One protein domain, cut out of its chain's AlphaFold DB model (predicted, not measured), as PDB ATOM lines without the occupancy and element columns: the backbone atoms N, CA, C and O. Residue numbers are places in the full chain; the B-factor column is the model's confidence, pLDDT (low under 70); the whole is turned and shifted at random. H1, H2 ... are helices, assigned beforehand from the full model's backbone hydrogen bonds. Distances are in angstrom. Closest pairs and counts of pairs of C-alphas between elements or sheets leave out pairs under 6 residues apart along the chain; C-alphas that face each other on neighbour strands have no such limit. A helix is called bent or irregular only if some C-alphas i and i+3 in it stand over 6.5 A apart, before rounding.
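This is residues 4 to 72 of the 874 residues of the protein "Peptidoglycan glycosyltransferase" of Burkholderia dolosa AU0158 (UniProt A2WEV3). Two long helices meet near their ends at a tight link and spread as an open V; the longer, H1, is itself bent, and its first arm H1a reaches far from H2. The 69 printed residues hold two named helices, H1 then H2, and no named strand: all helix. The whole is extended, radius of gyration of the C-alphas 21.8 A, spanning 62 by 41 by 14 A.

H1, residues 4 to 43, was assigned as one helix by its hydrogen bonds but is bent: C-alphas 19 and 22 are 6.7 A apart. Arm H1a, residues 4 to 19, starts at C-alpha 4 (-64.493, 40.066, 66.449) and measures 24.0 A; arm H1b, residues 22 to 43, 31.5 A. H2, residues 47 to 71, measures 37.3 A, ending at C-alpha 71 (-37.377, 33.735, 21.229); it is only just irregular, C-alphas 67 and 70 being 6.9 A apart.

H1a and H1b stand at a steep tilt of 52 degrees. H1b and H2 are close but not clearly touching; their closest C-alphas, of His 41 and Gly 49, are 7.2 A apart. They run opposite ways at a steep tilt of 61 degrees. H1a and H2 are apart. O i to N i+4 pairs within hydrogen-bond range number 10 of 12 in H1a, 15 of 18 in H1b and 18 of 21 in H2.

The two C-alphas farthest apart, of Arg 4 and Arg 47, are 64.9 A apart. The printed part has no cut. Its mean pLDDT is 73.2, with 33 residues under 70, among them 16 to 34.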
ATOM      1  N   ARG A   4     -64.892  41.440  66.068       51.00
ATOM      2  CA  ARG A   4     -64.493  40.066  66.449       51.00
ATOM      3  C   ARG A   4     -63.779  39.261  65.346       51.00
ATOM      4  O   ARG A   4     -63.038  38.346  65.677       51.00
ATOM      5  N   ASN A   5     -63.927  39.607  64.063       52.28
ATOM      6  CA  ASN A   5     -63.296  38.837  62.977       52.28
ATOM      7  C   ASN A   5     -61.819  39.209  62.720       52.28
ATOM      8  O   ASN A   5     -61.129  38.486  62.007       52.28
ATOM      9  N   VAL A   6     -61.314  40.316  63.281       54.78
ATOM     10  CA  VAL A   6     -59.944  40.800  63.002       54.78
ATOM     11  C   VAL A   6     -58.884  40.062  63.833       54.78
ATOM     12  O   VAL A   6     -57.782  39.824  63.339       54.78
ATOM     13  N   SER A   7     -59.210  39.646  65.062       56.44
ATOM     14  CA  SER A   7     -58.320  38.822  65.897       56.44
ATOM     15  C   SER A   7     -58.102  37.436  65.291       56.44
ATOM     16  O   SER A   7     -56.961  37.034  65.106       56.44
ATOM     17  N   SER A   8     -59.175  36.755  64.869       62.50
ATOM     18  CA  SER A   8     -59.110  35.401  64.296       62.50
ATOM     19  C   SER A   8     -58.109  35.278  63.134       62.50
ATOM     20  O   SER A   8     -57.307  34.344  63.107       62.50
ATOM     21  N   VAL A   9     -58.080  36.255  62.216       62.81
ATOM     22  CA  VAL A   9     -57.108  36.286  61.106       62.81
ATOM     23  C   VAL A   9     -55.684  36.540  61.614       62.81
ATOM     24  O   VAL A   9     -54.740  35.895  61.159       62.81
ATOM     25  N   ARG A  10     -55.512  37.449  62.581       67.12
ATOM     26  CA  ARG A  10     -54.206  37.776  63.175       67.12
ATOM     27  C   ARG A  10     -53.603  36.583  63.926       67.12
ATOM     28  O   ARG A  10     -52.415  36.315  63.762       67.12
ATOM     29  N   ASP A  11     -54.417  35.834  64.663       71.00
ATOM     30  CA  ASP A  11     -53.995  34.643  65.406       71.00
ATOM     31  C   ASP A  11     -53.713  33.452  64.477       71.00
ATOM     32  O   ASP A  11     -52.783  32.680  64.720       71.00
ATOM     33  N   PHE A  12     -54.461  33.324  63.374       71.75
ATOM     34  CA  PHE A  12     -54.174  32.344  62.323       71.75
ATOM     35  C   PHE A  12     -52.823  32.630  61.649       71.75
ATOM     36  O   PHE A  12     -51.991  31.729  61.535       71.75
ATOM     37  N   CYS A  13     -52.558  33.891  61.287       67.19
ATOM     38  CA  CYS A  13     -51.263  34.324  60.757       67.19
ATOM     39  C   CYS A  13     -50.119  34.104  61.761       67.19
ATOM     40  O   CYS A  13     -49.069  33.596  61.375       67.19
ATOM     41  N   ALA A  14     -50.314  34.416  63.047       71.44
ATOM     42  CA  ALA A  14     -49.306  34.181  64.084       71.44
ATOM     43  C   ALA A  14     -48.958  32.686  64.227       71.44
ATOM     44  O   ALA A  14     -47.780  32.322  64.234       71.44
ATOM     45  N   LYS A  15     -49.968  31.805  64.254       72.31
ATOM     46  CA  LYS A  15     -49.781  30.343  64.310       72.31
ATOM     47  C   LYS A  15     -49.123  29.779  63.042       72.31
ATOM     48  O   LYS A  15     -48.363  28.814  63.136       72.31
ATOM     49  N   TRP A  16     -49.356  30.386  61.877       69.88
ATOM     50  CA  TRP A  16     -48.643  30.060  60.635       69.88
ATOM     51  C   TRP A  16     -47.170  30.483  60.673       69.88
ATOM     52  O   TRP A  16     -46.299  29.676  60.356       69.88
ATOM     53  N   ILE A  17     -46.875  31.711  61.108       67.44
ATOM     54  CA  ILE A  17     -45.500  32.230  61.211       67.44
ATOM     55  C   ILE A  17     -44.676  31.386  62.195       67.44
ATOM     56  O   ILE A  17     -43.570  30.968  61.853       67.44
ATOM     57  N   ALA A  18     -45.235  31.051  63.362       66.81
ATOM     58  CA  ALA A  18     -44.579  30.193  64.351       66.81
ATOM     59  C   ALA A  18     -44.258  28.784  63.808       66.81
ATOM     60  O   ALA A  18     -43.205  28.229  64.111       66.81
ATOM     61  N   ARG A  19     -45.124  28.215  62.955       66.81
ATOM     62  CA  ARG A  19     -44.873  26.921  62.287       66.81
ATOM     63  C   ARG A  19     -43.875  27.014  61.127       66.81
ATOM     64  O   ARG A  19     -43.182  26.037  60.854       66.81
ATOM     65  N   ALA A  20     -43.757  28.168  60.471       57.72
ATOM     66  CA  ALA A  20     -42.797  28.390  59.387       57.72
ATOM     67  C   ALA A  20     -41.364  28.680  59.886       57.72
ATOM     68  O   ALA A  20     -40.395  28.315  59.219       57.72
ATOM     69  N   GLN A  21     -41.213  29.303  61.062       59.81
ATOM     70  CA  GLN A  21     -39.914  29.667  61.646       59.81
ATOM     71  C   GLN A  21     -38.881  28.523  61.744       59.81
ATOM     72  O   GLN A  21     -37.757  28.745  61.288       59.81
ATOM     73  N   PRO A  22     -39.183  27.312  62.265       59.81
ATOM     74  CA  PRO A  22     -38.185  26.238  62.345       59.81
ATOM     75  C   PRO A  22     -37.725  25.742  60.964       59.81
ATOM     76  O   PRO A  22     -36.543  25.453  60.779       59.81
ATOM     77  N   VAL A  23     -38.616  25.720  59.966       61.53
ATOM     78  CA  VAL A  23     -38.273  25.334  58.583       61.53
ATOM     79  C   VAL A  23     -37.380  26.396  57.930       61.53
ATOM     80  O   VAL A  23     -36.369  26.066  57.307       61.53
ATOM     81  N   ALA A  24     -37.691  27.680  58.134       57.12
ATOM     82  CA  ALA A  24     -36.856  28.788  57.674       57.12
ATOM     83  C   ALA A  24     -35.473  28.802  58.356       57.12
ATOM     84  O   ALA A  24     -34.462  29.059  57.699       57.12
ATOM     85  N   ALA A  25     -35.402  28.472  59.651       58.41
ATOM     86  CA  ALA A  25     -34.147  28.356  60.389       58.41
ATOM     87  C   ALA A  25     -33.276  27.197  59.868       58.41
ATOM     88  O   ALA A  25     -32.086  27.399  59.616       58.41
ATOM     89  N   ALA A  26     -33.868  26.022  59.623       57.84
ATOM     90  CA  ALA A  26     -33.171  24.876  59.037       57.84
ATOM     91  C   ALA A  26     -32.605  25.194  57.638       57.84
ATOM     92  O   ALA A  26     -31.451  24.876  57.351       57.84
ATOM     93  N   ALA A  27     -33.368  25.903  56.797       54.88
ATOM     94  CA  ALA A  27     -32.913  26.357  55.480       54.88
ATOM     95  C   ALA A  27     -31.819  27.447  55.543       54.88
ATOM     96  O   ALA A  27     -30.982  27.542  54.642       54.88
ATOM     97  N   ALA A  28     -31.770  28.256  56.607       54.53
ATOM     98  CA  ALA A  28     -30.787  29.332  56.748       54.53
ATOM     99  C   ALA A  28     -29.355  28.838  57.045       54.53
ATOM    100  O   ALA A  28     -28.389  29.526  56.702       54.53
ATOM    101  N   VAL A  29     -29.188  27.659  57.658       56.88
ATOM    102  CA  VAL A  29     -27.867  27.089  57.998       56.88
ATOM    103  C   VAL A  29     -27.007  26.768  56.761       56.88
ATOM    104  O   VAL A  29     -25.877  27.270  56.701       56.88
ATOM    105  N   PRO A  30     -27.474  25.999  55.750       59.41
ATOM    106  CA  PRO A  30     -26.687  25.756  54.542       59.41
ATOM    107  C   PRO A  30     -26.430  27.050  53.761       59.41
ATOM    108  O   PRO A  30     -25.307  27.260  53.307       59.41
ATOM    109  N   VAL A  31     -27.405  27.966  53.686       61.88
ATOM    110  CA  VAL A  31     -27.238  29.264  53.008       61.88
ATOM    111  C   VAL A  31     -26.136  30.100  53.667       61.88
ATOM    112  O   VAL A  31     -25.247  30.583  52.969       61.88
ATOM    113  N   LYS A  32     -26.109  30.211  55.004       64.25
ATOM    114  CA  LYS A  32     -25.024  30.910  55.722       64.25
ATOM    115  C   LYS A  32     -23.654  30.259  55.494       64.25
ATOM    116  O   LYS A  32     -22.678  30.986  55.322       64.25
ATOM    117  N   ARG A  33     -23.564  28.923  55.443       65.50
ATOM    118  CA  ARG A  33     -22.301  28.216  55.139       65.50
ATOM    119  C   ARG A  33     -21.831  28.465  53.701       65.50
ATOM    120  O   ARG A  33     -20.670  28.820  53.509       65.50
ATOM    121  N   VAL A  34     -22.718  28.356  52.710       69.38
ATOM    122  CA  VAL A  34     -22.403  28.629  51.293       69.38
ATOM    123  C   VAL A  34     -21.975  30.085  51.093       69.38
ATOM    124  O   VAL A  34     -20.948  30.334  50.465       69.38
ATOM    125  N   LEU A  35     -22.694  31.043  51.689       70.88
ATOM    126  CA  LEU A  35     -22.320  32.459  51.652       70.88
ATOM    127  C   LEU A  35     -20.957  32.707  52.313       70.88
ATOM    128  O   LEU A  35     -20.136  33.408  51.732       70.88
ATOM    129  N   ALA A  36     -20.668  32.105  53.471       69.12
ATOM    130  CA  ALA A  36     -19.377  32.260  54.145       69.12
ATOM    131  C   ALA A  36     -18.199  31.678  53.336       69.12
ATOM    132  O   ALA A  36     -17.122  32.277  53.307       69.12
ATOM    133  N   VAL A  37     -18.395  30.547  52.648       67.94
ATOM    134  CA  VAL A  37     -17.394  29.962  51.734       67.94
ATOM    135  C   VAL A  37     -17.187  30.855  50.508       67.94
ATOM    136  O   VAL A  37     -16.045  31.177  50.177       67.94
ATOM    137  N   ALA A  38     -18.266  31.337  49.885       67.31
ATOM    138  CA  ALA A  38     -18.188  32.277  48.767       67.31
ATOM    139  C   ALA A  38     -17.464  33.578  49.161       67.31
ATOM    140  O   ALA A  38     -16.560  34.020  48.454       67.31
ATOM    141  N   TRP A  39     -17.780  34.152  50.327       71.00
ATOM    142  CA  TRP A  39     -17.120  35.358  50.841       71.00
ATOM    143  C   TRP A  39     -15.631  35.123  51.130       71.00
ATOM    144  O   TRP A  39     -14.802  35.984  50.836       71.00
ATOM    145  N   ARG A  40     -15.261  33.934  51.631       69.38
ATOM    146  CA  ARG A  40     -13.856  33.546  51.837       69.38
ATOM    147  C   ARG A  40     -13.098  33.417  50.508       69.38
ATOM    148  O   ARG A  40     -11.958  33.863  50.438       69.38
ATOM    149  N   HIS A  41     -13.725  32.899  49.450       65.38
ATOM    150  CA  HIS A  41     -13.130  32.853  48.104       65.38
ATOM    151  C   HIS A  41     -13.048  34.221  47.410       65.38
ATOM    152  O   HIS A  41     -12.091  34.461  46.680       65.38
ATOM    153  N   VAL A  42     -13.992  35.134  47.663       68.56
ATOM    154  CA  VAL A  42     -13.908  36.532  47.194       68.56
ATOM    155  C   VAL A  42     -12.790  37.293  47.918       68.56
ATOM    156  O   VAL A  42     -12.082  38.078  47.296       68.56
ATOM    157  N   ARG A  43     -12.595  37.040  49.220       74.00
ATOM    158  CA  ARG A  43     -11.563  37.694  50.044       74.00
ATOM    159  C   ARG A  43     -10.151  37.135  49.825       74.00
ATOM    160  O   ARG A  43      -9.189  37.877  49.984       74.00
ATOM    161  N   TYR A  44     -10.030  35.864  49.437       74.81
ATOM    162  CA  TYR A  44      -8.762  35.198  49.113       74.81
ATOM    163  C   TYR A  44      -8.847  34.516  47.732       74.81
ATOM    164  O   TYR A  44      -8.989  33.290  47.643       74.81
ATOM    165  N   PRO A  45      -8.794  35.299  46.636       74.19
ATOM    166  CA  PRO A  45      -8.979  34.788  45.283       74.19
ATOM    167  C   PRO A  45      -7.771  33.959  44.824       74.19
ATOM    168  O   PRO A  45      -6.736  34.484  44.415       74.19
ATOM    169  N   THR A  46      -7.905  32.632  44.848       84.69
ATOM    170  CA  THR A  46      -6.903  31.733  44.249       84.69
ATOM    171  C   THR A  46      -6.857  31.923  42.729       84.69
ATOM    172  O   THR A  46      -7.878  32.225  42.110       84.69
ATOM    173  N   ARG A  47      -5.706  31.668  42.084       83.38
ATOM    174  CA  ARG A  47      -5.584  31.756  40.609       83.38
ATOM    175  C   ARG A  47      -6.660  30.928  39.883       83.38
ATOM    176  O   ARG A  47      -7.217  31.386  38.891       83.38
ATOM    177  N   ARG A  48      -7.012  29.750  40.422       83.81
ATOM    178  CA  ARG A  48      -8.118  28.906  39.924       83.81
ATOM    179  C   ARG A  48      -9.486  29.579  40.102       83.81
ATOM    180  O   ARG A  48     -10.271  29.580  39.164       83.81
ATOM    181  N   GLY A  49      -9.756  30.192  41.258       83.38
ATOM    182  CA  GLY A  49     -10.990  30.944  41.509       83.38
ATOM    183  C   GLY A  49     -11.166  32.151  40.581       83.38
ATOM    184  O   GLY A  49     -12.254  32.351  40.048       83.38
ATOM    185  N   VAL A  50     -10.090  32.904  40.313       84.44
ATOM    186  CA  VAL A  50     -10.106  34.016  39.342       84.44
ATOM    187  C   VAL A  50     -10.401  33.505  37.932       84.44
ATOM    188  O   VAL A  50     -11.290  34.036  37.273       84.44
ATOM    189  N   LEU A  51      -9.714  32.450  37.480       86.69
ATOM    190  CA  LEU A  51      -9.950  31.855  36.159       86.69
ATOM    191  C   LEU A  51     -11.387  31.331  36.009       86.69
ATOM    192  O   LEU A  51     -12.016  31.576  34.983       86.69
ATOM    193  N   LEU A  52     -11.937  30.679  37.040       87.44
ATOM    194  CA  LEU A  52     -13.328  30.216  37.043       87.44
ATOM    195  C   LEU A  52     -14.327  31.381  37.023       87.44
ATOM    196  O   LEU A  52     -15.299  31.314  36.278       87.44
ATOM    197  N   ALA A  53     -14.088  32.465  37.765       83.62
ATOM    198  CA  ALA A  53     -14.940  33.657  37.723       83.62
ATOM    199  C   ALA A  53     -14.898  34.350  36.346       83.62
ATOM    200  O   ALA A  53     -15.941  34.713  35.801       83.62
ATOM    201  N   VAL A  54     -13.706  34.471  35.750       88.25
ATOM    202  CA  VAL A  54     -13.507  35.030  34.402       88.25
ATOM    203  C   VAL A  54     -14.144  34.149  33.321       88.25
ATOM    204  O   VAL A  54     -14.679  34.689  32.358       88.25
ATOM    205  N   ALA A  55     -14.155  32.821  33.485       89.38
ATOM    206  CA  ALA A  55     -14.825  31.887  32.576       89.38
ATOM    207  C   ALA A  55     -16.352  31.804  32.793       89.38
ATOM    208  O   ALA A  55     -17.102  31.584  31.840       89.38
ATOM    209  N   ALA A  56     -16.837  32.023  34.019       90.31
ATOM    210  CA  ALA A  56     -18.263  31.981  34.340       90.31
ATOM    211  C   ALA A  56     -19.056  33.095  33.637       90.31
ATOM    212  O   ALA A  56     -20.166  32.847  33.176       90.31
ATOM    213  N   VAL A  57     -18.494  34.300  33.494       86.25
ATOM    214  CA  VAL A  57     -19.160  35.425  32.807       86.25
ATOM    215  C   VAL A  57     -19.500  35.115  31.333       86.25
ATOM    216  O   VAL A  57     -20.678  35.216  30.980       86.25
ATOM    217  N   PRO A  58     -18.557  34.703  30.456       87.12
ATOM    218  CA  PRO A  58     -18.882  34.319  29.085       87.12
ATOM    219  C   PRO A  58     -19.713  33.031  29.009       87.12
ATOM    220  O   PRO A  58     -20.548  32.930  28.114       87.12
ATOM    221  N   ALA A  59     -19.569  32.085  29.946       89.50
ATOM    222  CA  ALA A  59     -20.422  30.892  29.997       89.50
ATOM    223  C   ALA A  59     -21.893  31.241  30.299       89.50
ATOM    224  O   ALA A  59     -22.794  30.774  29.603       89.50
ATOM    225  N   LEU A  60     -22.149  32.121  31.273       90.00
ATOM    226  CA  LEU A  60     -23.486  32.638  31.583       90.00
ATOM    227  C   LEU A  60     -24.053  33.480  30.431       90.00
ATOM    228  O   LEU A  60     -25.238  33.371  30.120       90.00
ATOM    229  N   PHE A  61     -23.218  34.274  29.753       87.69
ATOM    230  CA  PHE A  61     -23.630  35.017  28.559       87.69
ATOM    231  C   PHE A  61     -24.000  34.082  27.394       87.69
ATOM    232  O   PHE A  61     -25.018  34.299  26.739       87.69
ATOM    233  N   ALA A  62     -23.223  33.020  27.161       88.25
ATOM    234  CA  ALA A  62     -23.517  32.006  26.150       88.25
ATOM    235  C   ALA A  62     -24.798  31.224  26.482       88.25
ATOM    236  O   ALA A  62     -25.628  31.014  25.600       88.25
ATOM    237  N   LEU A  63     -25.013  30.867  27.754       91.00
ATOM    238  CA  LEU A  63     -26.247  30.233  28.223       91.00
ATOM    239  C   LEU A  63     -27.468  31.152  28.037       91.00
ATOM    240  O   LEU A  63     -28.510  30.700  27.570       91.00
ATOM    241  N   TYR A  64     -27.335  32.449  28.330       90.56
ATOM    242  CA  TYR A  64     -28.384  33.444  28.084       90.56
ATOM    243  C   TYR A  64     -28.668  33.638  26.585       90.56
ATOM    244  O   TYR A  64     -29.828  33.723  26.180       90.56
ATOM    245  N   ALA A  65     -27.632  33.646  25.740       88.38
ATOM    246  CA  ALA A  65     -27.788  33.673  24.289       88.38
ATOM    247  C   ALA A  65     -28.509  32.418  23.768       88.38
ATOM    248  O   ALA A  65     -29.425  32.538  22.957       88.38
ATOM    249  N   LEU A  66     -28.156  31.232  24.278       89.50
ATOM    250  CA  LEU A  66     -28.808  29.966  23.939       89.50
ATOM    251  C   LEU A  66     -30.286  29.962  24.366       89.50
ATOM    252  O   LEU A  66     -31.157  29.618  23.569       89.50
ATOM    253  N   ALA A  67     -30.583  30.433  25.580       90.00
ATOM    254  CA  ALA A  67     -31.947  30.582  26.088       90.00
ATOM    255  C   ALA A  67     -32.792  31.586  25.279       90.00
ATOM    256  O   ALA A  67     -34.016  31.467  25.248       90.00
ATOM    257  N   LEU A  68     -32.167  32.548  24.588       88.31
ATOM    258  CA  LEU A  68     -32.849  33.479  23.683       88.31
ATOM    259  C   LEU A  68     -33.150  32.900  22.292       88.31
ATOM    260  O   LEU A  68     -34.019  33.446  21.615       88.31
ATOM    261  N   VAL A  69     -32.495  31.814  21.857       86.19
ATOM    262  CA  VAL A  69     -32.714  31.201  20.529       86.19
ATOM    263  C   VAL A  69     -34.192  30.897  20.227       86.19
ATOM    264  O   VAL A  69     -34.645  31.342  19.166       86.19
ATOM    265  N   PRO A  70     -34.987  30.234  21.098       84.94
ATOM    266  CA  PRO A  70     -36.417  30.005  20.838       84.94
ATOM    267  C   PRO A  70     -37.256  31.294  20.788       84.94
ATOM    268  O   PRO A  70     -38.352  31.287  20.240       84.94
ATOM    269  N   PHE A  71     -36.738  32.418  21.293       83.38
ATOM    270  CA  PHE A  71     -37.377  33.735  21.229       83.38
ATOM    271  C   PHE A  71     -36.842  34.601  20.067       83.38
ATOM    272  O   PHE A  71     -36.935  35.832  20.125       83.38
ATOM    273  N   THR A  72     -36.271  33.987  19.021       83.19
ATOM    274  CA  THR A  72     -35.843  34.659  17.776       83.19
ATOM    275  C   THR A  72     -36.594  34.126  16.547       83.19
ATOM    276  O   THR A  72     -36.868  32.925  16.505       83.19
TER     277      THR A  72